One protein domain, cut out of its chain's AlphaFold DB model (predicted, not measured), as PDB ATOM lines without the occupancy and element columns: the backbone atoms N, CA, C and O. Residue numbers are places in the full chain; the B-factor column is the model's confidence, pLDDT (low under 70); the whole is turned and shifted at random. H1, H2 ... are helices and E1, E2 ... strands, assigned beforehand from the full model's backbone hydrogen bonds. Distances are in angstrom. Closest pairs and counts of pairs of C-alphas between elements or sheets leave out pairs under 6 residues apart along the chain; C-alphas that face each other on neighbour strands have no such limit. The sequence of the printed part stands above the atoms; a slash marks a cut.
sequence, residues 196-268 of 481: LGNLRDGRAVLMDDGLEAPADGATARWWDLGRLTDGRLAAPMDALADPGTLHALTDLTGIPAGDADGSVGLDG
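AT A GLANCE: This is residues 196 to 268 of the 481 residues of the protein "FAA_hydrolase domain-containing protein" of Actinobacteria bacterium (UniProt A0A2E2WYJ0). A small, twisted sheet of four short strands has the short helices H1 and H2 gathered where E3 ends and E2 begins, with H3 farther out. A long loop, residues 208 to 219, reaches toward the opposite end of the longest axis; another, residues 249 to 261, leads from H3 back to E4. The printed part has 73 residues, with four strands and three helices in the order E1 E2 E3 H1 H2 H3 E4; the sheet's order is E1 - E2 - E3 - E4, all antiparallel. The class is mixed, though under half of the residues are in named elements. The whole is compact, with a radius of gyration of the C-alphas of 11.7 A and spans of 34 by 27 by 20 A.

HOW THE PARTS SIT: E1, residues 196 to 198, forms a hairpin with E2, residues 204 to 207; N 197 and O 205 are within hydrogen-bond range at 2.8 A. E3, residues 220 to 224, continues the meander, each strand the antiparallel neighbour of the one before, with N 223 and O 206 at 2.9 A. Its pairing is staggered: residues 222 to 224 pair with E2, and 220 to 222 with E4, residues 262 to 264, where N 220 and O 264 are 2.9 A apart. H1, residues 225 to 228, only grazes the sheet. H2, residues 236 to 240, is on the sheet at a height of 8.3 A; its closest C-alphas to E2, Pro 236 and Ala 204, are 4.6 A apart. H3, residues 243 to 248, is only just not on the sheet, with 4 pairs of C-alphas within 10 A. Every O i to N i+4 pair is within hydrogen-bond range in H2 and H3; H1 is too short for one.

IN THESE COORDINATES: E1 begins at C-alpha 196 (129.441, 96.338, 63.409). E3 is 12.9 A long and E2 9.8 A. H3 spans 8.6 A. E4 ends at C-alpha 264 (128.457, 88.426, 53.281).

THE WHOLE: The C-alphas farthest apart, of Asp 216 and Asp 230, are 34.6 A apart. The links E2 to E3 and H3 to E4 are long. The printed part has no cut, and no printed residue is under 70 in pLDDT.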
ATOM      1  N   LEU A 196     128.700  97.460  62.833       98.62
ATOM      2  CA  LEU A 196     129.441  96.338  63.409       98.62
ATOM      3  C   LEU A 196     128.695  95.027  63.149       98.62
ATOM      4  O   LEU A 196     127.602  94.813  63.672       98.62
ATOM      5  N   GLY A 197     129.301  94.149  62.361       98.38
ATOM      6  CA  GLY A 197     128.815  92.804  62.083       98.38
ATOM      7  C   GLY A 197     129.492  91.732  62.932       98.38
ATOM      8  O   GLY A 197     130.624  91.889  63.397       98.38
ATOM      9  N   ASN A 198     128.800  90.604  63.067       98.62
ATOM     10  CA  ASN A 198     129.319  89.366  63.637       98.62
ATOM     11  C   ASN A 198     129.163  88.249  62.599       98.62
ATOM     12  O   ASN A 198     128.046  87.797  62.334       98.62
ATOM     13  N   LEU A 199     130.270  87.816  61.996       98.62
ATOM     14  CA  LEU A 199     130.254  86.677  61.077       98.62
ATOM     15  C   LEU A 199     129.913  85.393  61.845       98.62
ATOM     16  O   LEU A 199     130.221  85.262  63.028       98.62
ATOM     17  N   ARG A 200     129.312  84.399  61.180       96.56
ATOM     18  CA  ARG A 200     128.958  83.110  61.816       96.56
ATOM     19  C   ARG A 200     130.142  82.360  62.424       96.56
ATOM     20  O   ARG A 200     129.950  81.559  63.334       96.56
ATOM     21  N   ASP A 201     131.355  82.612  61.940       96.56
ATOM     22  CA  ASP A 201     132.587  82.056  62.508       96.56
ATOM     23  C   ASP A 201     133.071  82.794  63.777       96.56
ATOM     24  O   ASP A 201     134.077  82.404  64.372       96.56
ATOM     25  N   GLY A 202     132.338  83.820  64.222       96.81
ATOM     26  CA  GLY A 202     132.577  84.582  65.445       96.81
ATOM     27  C   GLY A 202     133.499  85.788  65.279       96.81
ATOM     28  O   GLY A 202     133.856  86.403  66.286       96.81
ATOM     29  N   ARG A 203     133.909  86.127  64.050       98.19
ATOM     30  CA  ARG A 203     134.734  87.313  63.787       98.19
ATOM     31  C   ARG A 203     133.905  88.591  63.801       98.19
ATOM     32  O   ARG A 203     132.846  88.675  63.176       98.19
ATOM     33  N   ALA A 204     134.439  89.606  64.473       98.69
ATOM     34  CA  ALA A 204     133.921  90.962  64.396       98.69
ATOM     35  C   ALA A 204     134.381  91.637  63.100       98.69
ATOM     36  O   ALA A 204     135.559  91.570  62.733       98.69
ATOM     37  N   VAL A 205     133.461  92.318  62.425       98.75
ATOM     38  CA  VAL A 205     133.746  93.014  61.168       98.75
ATOM     39  C   VAL A 205     133.062  94.372  61.115       98.75
ATOM     40  O   VAL A 205     131.990  94.555  61.684       98.75
ATOM     41  N   LEU A 206     133.655  95.320  60.397       98.62
ATOM     42  CA  LEU A 206     132.946  96.522  59.953       98.62
ATOM     43  C   LEU A 206     132.279  96.231  58.612       98.62
ATOM     44  O   LEU A 206     132.862  95.522  57.795       98.62
ATOM     45  N   MET A 207     131.072  96.747  58.393       98.25
ATOM     46  CA  MET A 207     130.268  96.482  57.196       98.25
ATOM     47  C   MET A 207     129.856  97.775  56.496       98.25
ATOM     48  O   MET A 207     129.679  98.809  57.141       98.25
ATOM     49  N   ASP A 208     129.657  97.707  55.181       96.75
ATOM     50  CA  ASP A 208     128.931  98.757  54.463       96.75
ATOM     51  C   ASP A 208     127.403  98.586  54.589       96.75
ATOM     52  O   ASP A 208     126.897  97.795  55.388       96.75
ATOM     53  N   ASP A 209     126.650  99.394  53.850       91.94
ATOM     54  CA  ASP A 209     125.190  99.503  53.908       91.94
ATOM     55  C   ASP A 209     124.440  98.419  53.112       91.94
ATOM     56  O   ASP A 209     123.211  98.438  53.052       91.94
ATOM     57  N   GLY A 210     125.144  97.430  52.545       87.62
ATOM     58  CA  GLY A 210     124.580  96.457  51.600       87.62
ATOM     59  C   GLY A 210     123.472  95.532  52.131       87.62
ATOM     60  O   GLY A 210     122.940  94.736  51.364       87.62
ATOM     61  N   LEU A 211     123.110  95.619  53.417       93.25
ATOM     62  CA  LEU A 211     122.025  94.858  54.057       93.25
ATOM     63  C   LEU A 211     120.964  95.757  54.714       93.25
ATOM     64  O   LEU A 211     120.170  95.281  55.528       93.25
ATOM     65  N   GLU A 212     120.931  97.054  54.392       90.94
ATOM     66  CA  GLU A 212     119.911  97.958  54.929       90.94
ATOM     67  C   GLU A 212     118.508  97.581  54.428       90.94
ATOM     68  O   GLU A 212     117.617  97.270  55.218       90.94
ATOM     69  N   ALA A 213     118.325  97.565  53.106       86.19
ATOM     70  CA  ALA A 213     117.028  97.359  52.475       86.19
ATOM     71  C   ALA A 213     116.748  95.871  52.183       86.19
ATOM     72  O   ALA A 213     117.669  95.153  51.786       86.19
ATOM     73  N   PRO A 214     115.482  95.414  52.285       81.69
ATOM     74  CA  PRO A 214     115.099  94.065  51.880       81.69
ATOM     75  C   PRO A 214     115.329  93.872  50.378       81.69
ATOM     76  O   PRO A 214     114.669  94.510  49.553       81.69
ATOM     77  N   ALA A 215     116.270  93.002  50.019       82.75
ATOM     78  CA  ALA A 215     116.517  92.616  48.636       82.75
ATOM     79  C   ALA A 215     117.050  91.182  48.561       82.75
ATOM     80  O   ALA A 215     117.971  90.802  49.287       82.75
ATOM     81  N   ASP A 216     116.484  90.388  47.651       77.88
ATOM     82  CA  ASP A 216     116.923  89.013  47.422       77.88
ATOM     83  C   ASP A 216     118.399  88.980  47.012       77.88
ATOM     84  O   ASP A 216     118.813  89.636  46.053       77.88
ATOM     85  N   GLY A 217     119.199  88.198  47.738       85.06
ATOM     86  CA  GLY A 217     120.635  88.084  47.483       85.06
ATOM     87  C   GLY A 217     121.440  89.339  47.832       85.06
ATOM     88  O   GLY A 217     122.561  89.477  47.343       85.06
ATOM     89  N   ALA A 218     120.896  90.247  48.652       92.50
ATOM     90  CA  ALA A 218     121.645  91.376  49.190       92.50
ATOM     91  C   ALA A 218     122.905  90.899  49.927       92.50
ATOM     92  O   ALA A 218     122.878  89.937  50.699       92.50
ATOM     93  N   THR A 219     124.018  91.593  49.695       96.56
ATOM     94  CA  THR A 219     125.290  91.328  50.368       96.56
ATOM     95  C   THR A 219     125.933  92.634  50.790       96.56
ATOM     96  O   THR A 219     125.960  93.576  49.998       96.56
ATOM     97  N   ALA A 220     126.541  92.652  51.971       97.44
ATOM     98  CA  ALA A 220     127.407  93.737  52.413       97.44
ATOM     99  C   ALA A 220     128.877  93.344  52.264       97.44
ATOM    100  O   ALA A 220     129.247  92.182  52.468       97.44
ATOM    101  N   ARG A 221     129.728  94.314  51.932       98.44
ATOM    102  CA  ARG A 221     131.181  94.152  52.048       98.44
ATOM    103  C   ARG A 221     131.583  94.278  53.509       98.44
ATOM    104  O   ARG A 221     130.959  95.025  54.261       98.44
ATOM    105  N   TRP A 222     132.635  93.568  53.900       98.56
ATOM    106  CA  TRP A 222     133.122  93.590  55.274       98.56
ATOM    107  C   TRP A 222     134.645  93.711  55.371       98.56
ATOM    108  O   TRP A 222     135.382  93.258  54.496       98.56
ATOM    109  N   TRP A 223     135.100  94.319  56.467       98.62
ATOM    110  CA  TRP A 223     136.504  94.474  56.839       98.62
ATOM    111  C   TRP A 223     136.755  93.800  58.190       98.62
ATOM    112  O   TRP A 223     136.046  94.067  59.162       98.62
ATOM    113  N   ASP A 224     137.762  92.932  58.255       98.50
ATOM    114  CA  ASP A 224     138.112  92.163  59.450       98.50
ATOM    115  C   ASP A 224     138.686  93.078  60.540       98.50
ATOM    116  O   ASP A 224     139.770  93.652  60.383       98.50
ATOM    117  N   LEU A 225     137.989  93.207  61.673       98.50
ATOM    118  CA  LEU A 225     138.473  94.040  62.774       98.50
ATOM    119  C   LEU A 225     139.738  93.472  63.415       98.50
ATOM    120  O   LEU A 225     140.583  94.242  63.871       98.50
ATOM    121  N   GLY A 226     139.923  92.151  63.409       97.94
ATOM    122  CA  GLY A 226     141.162  91.520  63.845       97.94
ATOM    123  C   GLY A 226     142.343  91.953  62.980       97.94
ATOM    124  O   GLY A 226     143.399  92.282  63.514       97.94
ATOM    125  N   ARG A 227     142.164  92.055  61.660       97.62
ATOM    126  CA  ARG A 227     143.197  92.598  60.764       97.62
ATOM    127  C   ARG A 227     143.431  94.091  60.990       97.62
ATOM    128  O   ARG A 227     144.578  94.516  61.060       97.62
ATOM    129  N   LEU A 228     142.364  94.886  61.086       97.75
ATOM    130  CA  LEU A 228     142.461  96.347  61.209       97.75
ATOM    131  C   LEU A 228     143.046  96.815  62.549       97.75
ATOM    132  O   LEU A 228     143.490  97.957  62.655       97.75
ATOM    133  N   THR A 229     143.027  95.962  63.573       97.56
ATOM    134  CA  THR A 229     143.403  96.337  64.946       97.56
ATOM    135  C   THR A 229     144.461  95.431  65.568       97.56
ATOM    136  O   THR A 229     144.578  95.385  66.794       97.56
ATOM    137  N   ASP A 230     145.216  94.695  64.747       96.62
ATOM    138  CA  ASP A 230     146.247  93.748  65.194       96.62
ATOM    139  C   ASP A 230     145.724  92.751  66.251       96.62
ATOM    140  O   ASP A 230     146.365  92.446  67.256       96.62
ATOM    141  N   GLY A 231     144.504  92.259  66.032       96.75
ATOM    142  CA  GLY A 231     143.809  91.271  66.856       96.75
ATOM    143  C   GLY A 231     143.026  91.844  68.039       96.75
ATOM    144  O   GLY A 231     142.265  91.104  68.658       96.75
ATOM    145  N   ARG A 232     143.160  93.138  68.352       97.38
ATOM    146  CA  ARG A 232     142.565  93.746  69.554       97.38
ATOM    147  C   ARG A 232     141.038  93.706  69.573       97.38
ATOM    148  O   ARG A 232     140.466  93.488  70.633       97.38
ATOM    149  N   LEU A 233     140.397  93.919  68.425       97.88
ATOM    150  CA  LEU A 233     138.939  93.913  68.267       97.88
ATOM    151  C   LEU A 233     138.449  92.719  67.434       97.88
ATOM    152  O   LEU A 233     137.430  92.814  66.761       97.88
ATOM    153  N   ALA A 234     139.171  91.594  67.445       97.62
ATOM    154  CA  ALA A 234     138.799  90.417  66.652       97.62
ATOM    155  C   ALA A 234     137.470  89.774  67.101       97.62
ATOM    156  O   ALA A 234     136.788  89.144  66.290       97.62
ATOM    157  N   ALA A 235     137.098  89.926  68.378       97.88
ATOM    158  CA  ALA A 235     135.858  89.393  68.932       97.88
ATOM    159  C   ALA A 235     134.764  90.479  69.043       97.88
ATOM    160  O   ALA A 235     135.055  91.595  69.481       97.88
ATOM    161  N   PRO A 236     133.483  90.161  68.750       97.75
ATOM    162  CA  PRO A 236     132.402  91.153  68.728       97.75
ATOM    163  C   PRO A 236     132.201  91.890  70.054       97.75
ATOM    164  O   PRO A 236     131.929  93.084  70.068       97.75
ATOM    165  N   MET A 237     132.368  91.191  71.180       97.94
ATOM    166  CA  MET A 237     132.189  91.803  72.500       97.94
ATOM    167  C   MET A 237     133.312  92.788  72.848       97.94
ATOM    168  O   MET A 237     133.048  93.769  73.536       97.94
ATOM    169  N   ASP A 238     134.533  92.563  72.348       97.75
ATOM    170  CA  ASP A 238     135.646  93.500  72.530       97.75
ATOM    171  C   ASP A 238     135.428  94.753  71.669       97.75
ATOM    172  O   ASP A 238     135.626  95.869  72.141       97.75
ATOM    173  N   ALA A 239     134.931  94.578  70.437       97.75
ATOM    174  CA  ALA A 239     134.542  95.678  69.555       97.75
ATOM    175  C   ALA A 239     133.422  96.549  70.157       97.75
ATOM    176  O   ALA A 239     133.538  97.772  70.176       97.75
ATOM    177  N   LEU A 240     132.373  95.934  70.716       97.31
ATOM    178  CA  LEU A 240     131.268  96.643  71.382       97.31
ATOM    179  C   LEU A 240     131.703  97.429  72.624       97.31
ATOM    180  O   LEU A 240     131.054  98.411  72.977       97.31
ATOM    181  N   ALA A 241     132.776  96.998  73.289       96.06
ATOM    182  CA  ALA A 241     133.347  97.679  74.445       96.06
ATOM    183  C   ALA A 241     134.276  98.848  74.075       96.06
ATOM    184  O   ALA A 241     134.664  99.610  74.963       96.06
ATOM    185  N   ASP A 242     134.612  99.011  72.791       96.38
ATOM    186  CA  ASP A 242     135.431 100.115  72.286       96.38
ATOM    187  C   ASP A 242     134.853 100.763  71.007       96.38
ATOM    188  O   ASP A 242     135.493 100.749  69.946       96.38
ATOM    189  N   PRO A 243     133.665 101.406  71.087       94.75
ATOM    190  CA  PRO A 243     133.112 102.158  69.959       94.75
ATOM    191  C   PRO A 243     134.039 103.282  69.476       94.75
ATOM    192  O   PRO A 243     134.020 103.639  68.304       94.75
ATOM    193  N   GLY A 244     134.879 103.838  70.359       94.19
ATOM    194  CA  GLY A 244     135.826 104.900  70.011       94.19
ATOM    195  C   GLY A 244     136.834 104.465  68.947       94.19
ATOM    196  O   GLY A 244     137.071 105.200  67.989       94.19
ATOM    197  N   THR A 245     137.386 103.253  69.067       95.56
ATOM    198  CA  THR A 245     138.234 102.687  68.010       95.56
ATOM    199  C   THR A 245     137.440 102.420  66.735       95.56
ATOM    200  O   THR A 245     137.961 102.686  65.657       95.56
ATOM    201  N   LEU A 246     136.202 101.919  66.828       96.62
ATOM    202  CA  LEU A 246     135.381 101.661  65.638       96.62
ATOM    203  C   LEU A 246     135.157 102.944  64.830       96.62
ATOM    204  O   LEU A 246     135.408 102.945  63.631       96.62
ATOM    205  N   HIS A 247     134.807 104.044  65.499       95.44
ATOM    206  CA  HIS A 247     134.717 105.367  64.877       95.44
ATOM    207  C   HIS A 247     136.055 105.819  64.271       95.44
ATOM    208  O   HIS A 247     136.095 106.382  63.186       95.44
ATOM    209  N   ALA A 248     137.183 105.570  64.938       95.44
ATOM    210  CA  ALA A 248     138.489 105.981  64.419       95.44
ATOM    211  C   ALA A 248     138.930 105.215  63.153       95.44
ATOM    212  O   ALA A 248     139.841 105.670  62.459       95.44
ATOM    213  N   LEU A 249     138.326 104.058  62.864       96.06
ATOM    214  CA  LEU A 249     138.649 103.222  61.703       96.06
ATOM    215  C   LEU A 249     137.851 103.580  60.446       96.06
ATOM    216  O   LEU A 249     138.194 103.098  59.366       96.06
ATOM    217  N   THR A 250     136.800 104.384  60.573       96.12
ATOM    218  CA  THR A 250     135.804 104.627  59.529       96.12
ATOM    219  C   THR A 250     135.708 106.100  59.148       96.12
ATOM    220  O   THR A 250     136.270 106.981  59.797       96.12
ATOM    221  N   ASP A 251     134.993 106.369  58.057       93.81
ATOM    222  CA  ASP A 251     134.567 107.712  57.679       93.81
ATOM    223  C   ASP A 251     133.137 108.046  58.168       93.81
ATOM    224  O   ASP A 251     132.503 107.297  58.919       93.81
ATOM    225  N   LEU A 252     132.600 109.186  57.719       91.50
ATOM    226  CA  LEU A 252     131.241 109.642  58.046       91.50
ATOM    227  C   LEU A 252     130.133 108.723  57.498       91.50
ATOM    228  O   LEU A 252     128.990 108.822  57.934       91.50
ATOM    229  N   THR A 253     130.445 107.858  56.530       91.81
ATOM    230  CA  THR A 253     129.513 106.859  55.975       91.81
ATOM    231  C   THR A 253     129.635 105.498  56.664       91.81
ATOM    232  O   THR A 253     128.836 104.590  56.420       91.81
ATOM    233  N   GLY A 254     130.605 105.376  57.570       93.56
ATOM    234  CA  GLY A 254     130.910 104.168  58.314       93.56
ATOM    235  C   GLY A 254     131.774 103.164  57.569       93.56
ATOM    236  O   GLY A 254     131.817 101.999  57.961       93.56
ATOM    237  N   ILE A 255     132.466 103.600  56.514       95.94
ATOM    238  CA  ILE A 255     133.286 102.734  55.670       95.94
ATOM    239  C   ILE A 255     134.766 102.883  56.064       95.94
ATOM    240  O   ILE A 255     135.273 104.008  56.113       95.94
ATOM    241  N   PRO A 256     135.482 101.779  56.350       95.44
ATOM    242  CA  PRO A 256     136.924 101.816  56.571       95.44
ATOM    243  C   PRO A 256     137.720 102.174  55.315       95.44
ATOM    244  O   PRO A 256     137.316 101.884  54.189       95.44
ATOM    245  N   ALA A 257     138.912 102.738  55.503       92.00
ATOM    246  CA  ALA A 257     139.841 102.948  54.397       92.00
ATOM    247  C   ALA A 257     140.404 101.617  53.852       92.00
ATOM    248  O   ALA A 257     140.711 100.693  54.607       92.00
ATOM    249  N   GLY A 258     140.635 101.563  52.537       94.12
ATOM    250  CA  GLY A 258     141.216 100.405  51.847       94.12
ATOM    251  C   GLY A 258     140.186  99.373  51.380       94.12
ATOM    252  O   GLY A 258     138.978  99.583  51.472       94.12
ATOM    253  N   ASP A 259     140.680  98.256  50.848       96.69
ATOM    254  CA  ASP A 259     139.832  97.211  50.269       96.69
ATOM    255  C   ASP A 259     139.161  96.347  51.345       96.69
ATOM    256  O   ASP A 259     139.736  96.085  52.408       96.69
ATOM    257  N   ALA A 260     137.939  95.905  51.043       98.06
ATOM    258  CA  ALA A 260     137.196  94.955  51.860       98.06
ATOM    259  C   ALA A 260     137.850  93.565  51.826       98.06
ATOM    260  O   ALA A 260     138.412  93.152  50.811       98.06
ATOM    261  N   ASP A 261     137.721  92.821  52.922       98.44
ATOM    262  CA  ASP A 261     138.238  91.456  53.057       98.44
ATOM    263  C   ASP A 261     137.287  90.404  52.460       98.44
ATOM    264  O   ASP A 261     137.702  89.286  52.144       98.44
ATOM    265  N   GLY A 262     136.013  90.757  52.270       98.25
ATOM    266  CA  GLY A 262     135.032  89.910  51.603       98.25
ATOM    267  C   GLY A 262     133.646  90.541  51.506       98.25
ATOM    268  O   GLY A 262     133.462  91.731  51.766       98.25
ATOM    269  N   SER A 263     132.666  89.720  51.129       98.19
ATOM    270  CA  SER A 263     131.238  90.038  51.191       98.19
ATOM    271  C   SER A 263     130.471  88.963  51.957       98.19
ATOM    272  O   SER A 263     130.962  87.846  52.135       98.19
ATOM    273  N   VAL A 264     129.293  89.316  52.470       98.06
ATOM    274  CA  VAL A 264     128.457  88.426  53.281       98.06
ATOM    275  C   VAL A 264     126.972  88.743  53.078       98.06
ATOM    276  O   VAL A 264     126.597  89.913  52.993       98.06
ATOM    277  N   GLY A 265     126.142  87.705  52.967       97.88
ATOM    278  CA  GLY A 265     124.679  87.800  53.042       97.88
ATOM    279  C   GLY A 265     124.174  87.575  54.472       97.88
ATOM    280  O   GLY A 265     124.962  87.301  55.378       97.88
ATOM    281  N   LEU A 266     122.860  87.655  54.700       97.25
ATOM    282  CA  LEU A 266     122.288  87.400  56.034       97.25
ATOM    283  C   LEU A 266     122.640  86.000  56.568       97.25
ATOM    284  O   LEU A 266     122.834  85.828  57.769       97.25
ATOM    285  N   ASP A 267     122.737  85.012  55.680       96.62
ATOM    286  CA  ASP A 267     123.088  83.614  55.955       96.62
ATOM    287  C   ASP A 267     124.536  83.419  56.423       96.62
ATOM    288  O   ASP A 267     124.867  82.358  56.939       96.62
ATOM    289  N   GLY A 268     125.399  84.427  56.293       97.94
ATOM    290  CA  GLY A 268     126.766  84.411  56.815       97.94
ATOM    291  C   GLY A 268     126.934  85.110  58.166       97.94
ATOM    292  O   GLY A 268     128.054  85.160  58.682       97.94
TER     293      GLY A 268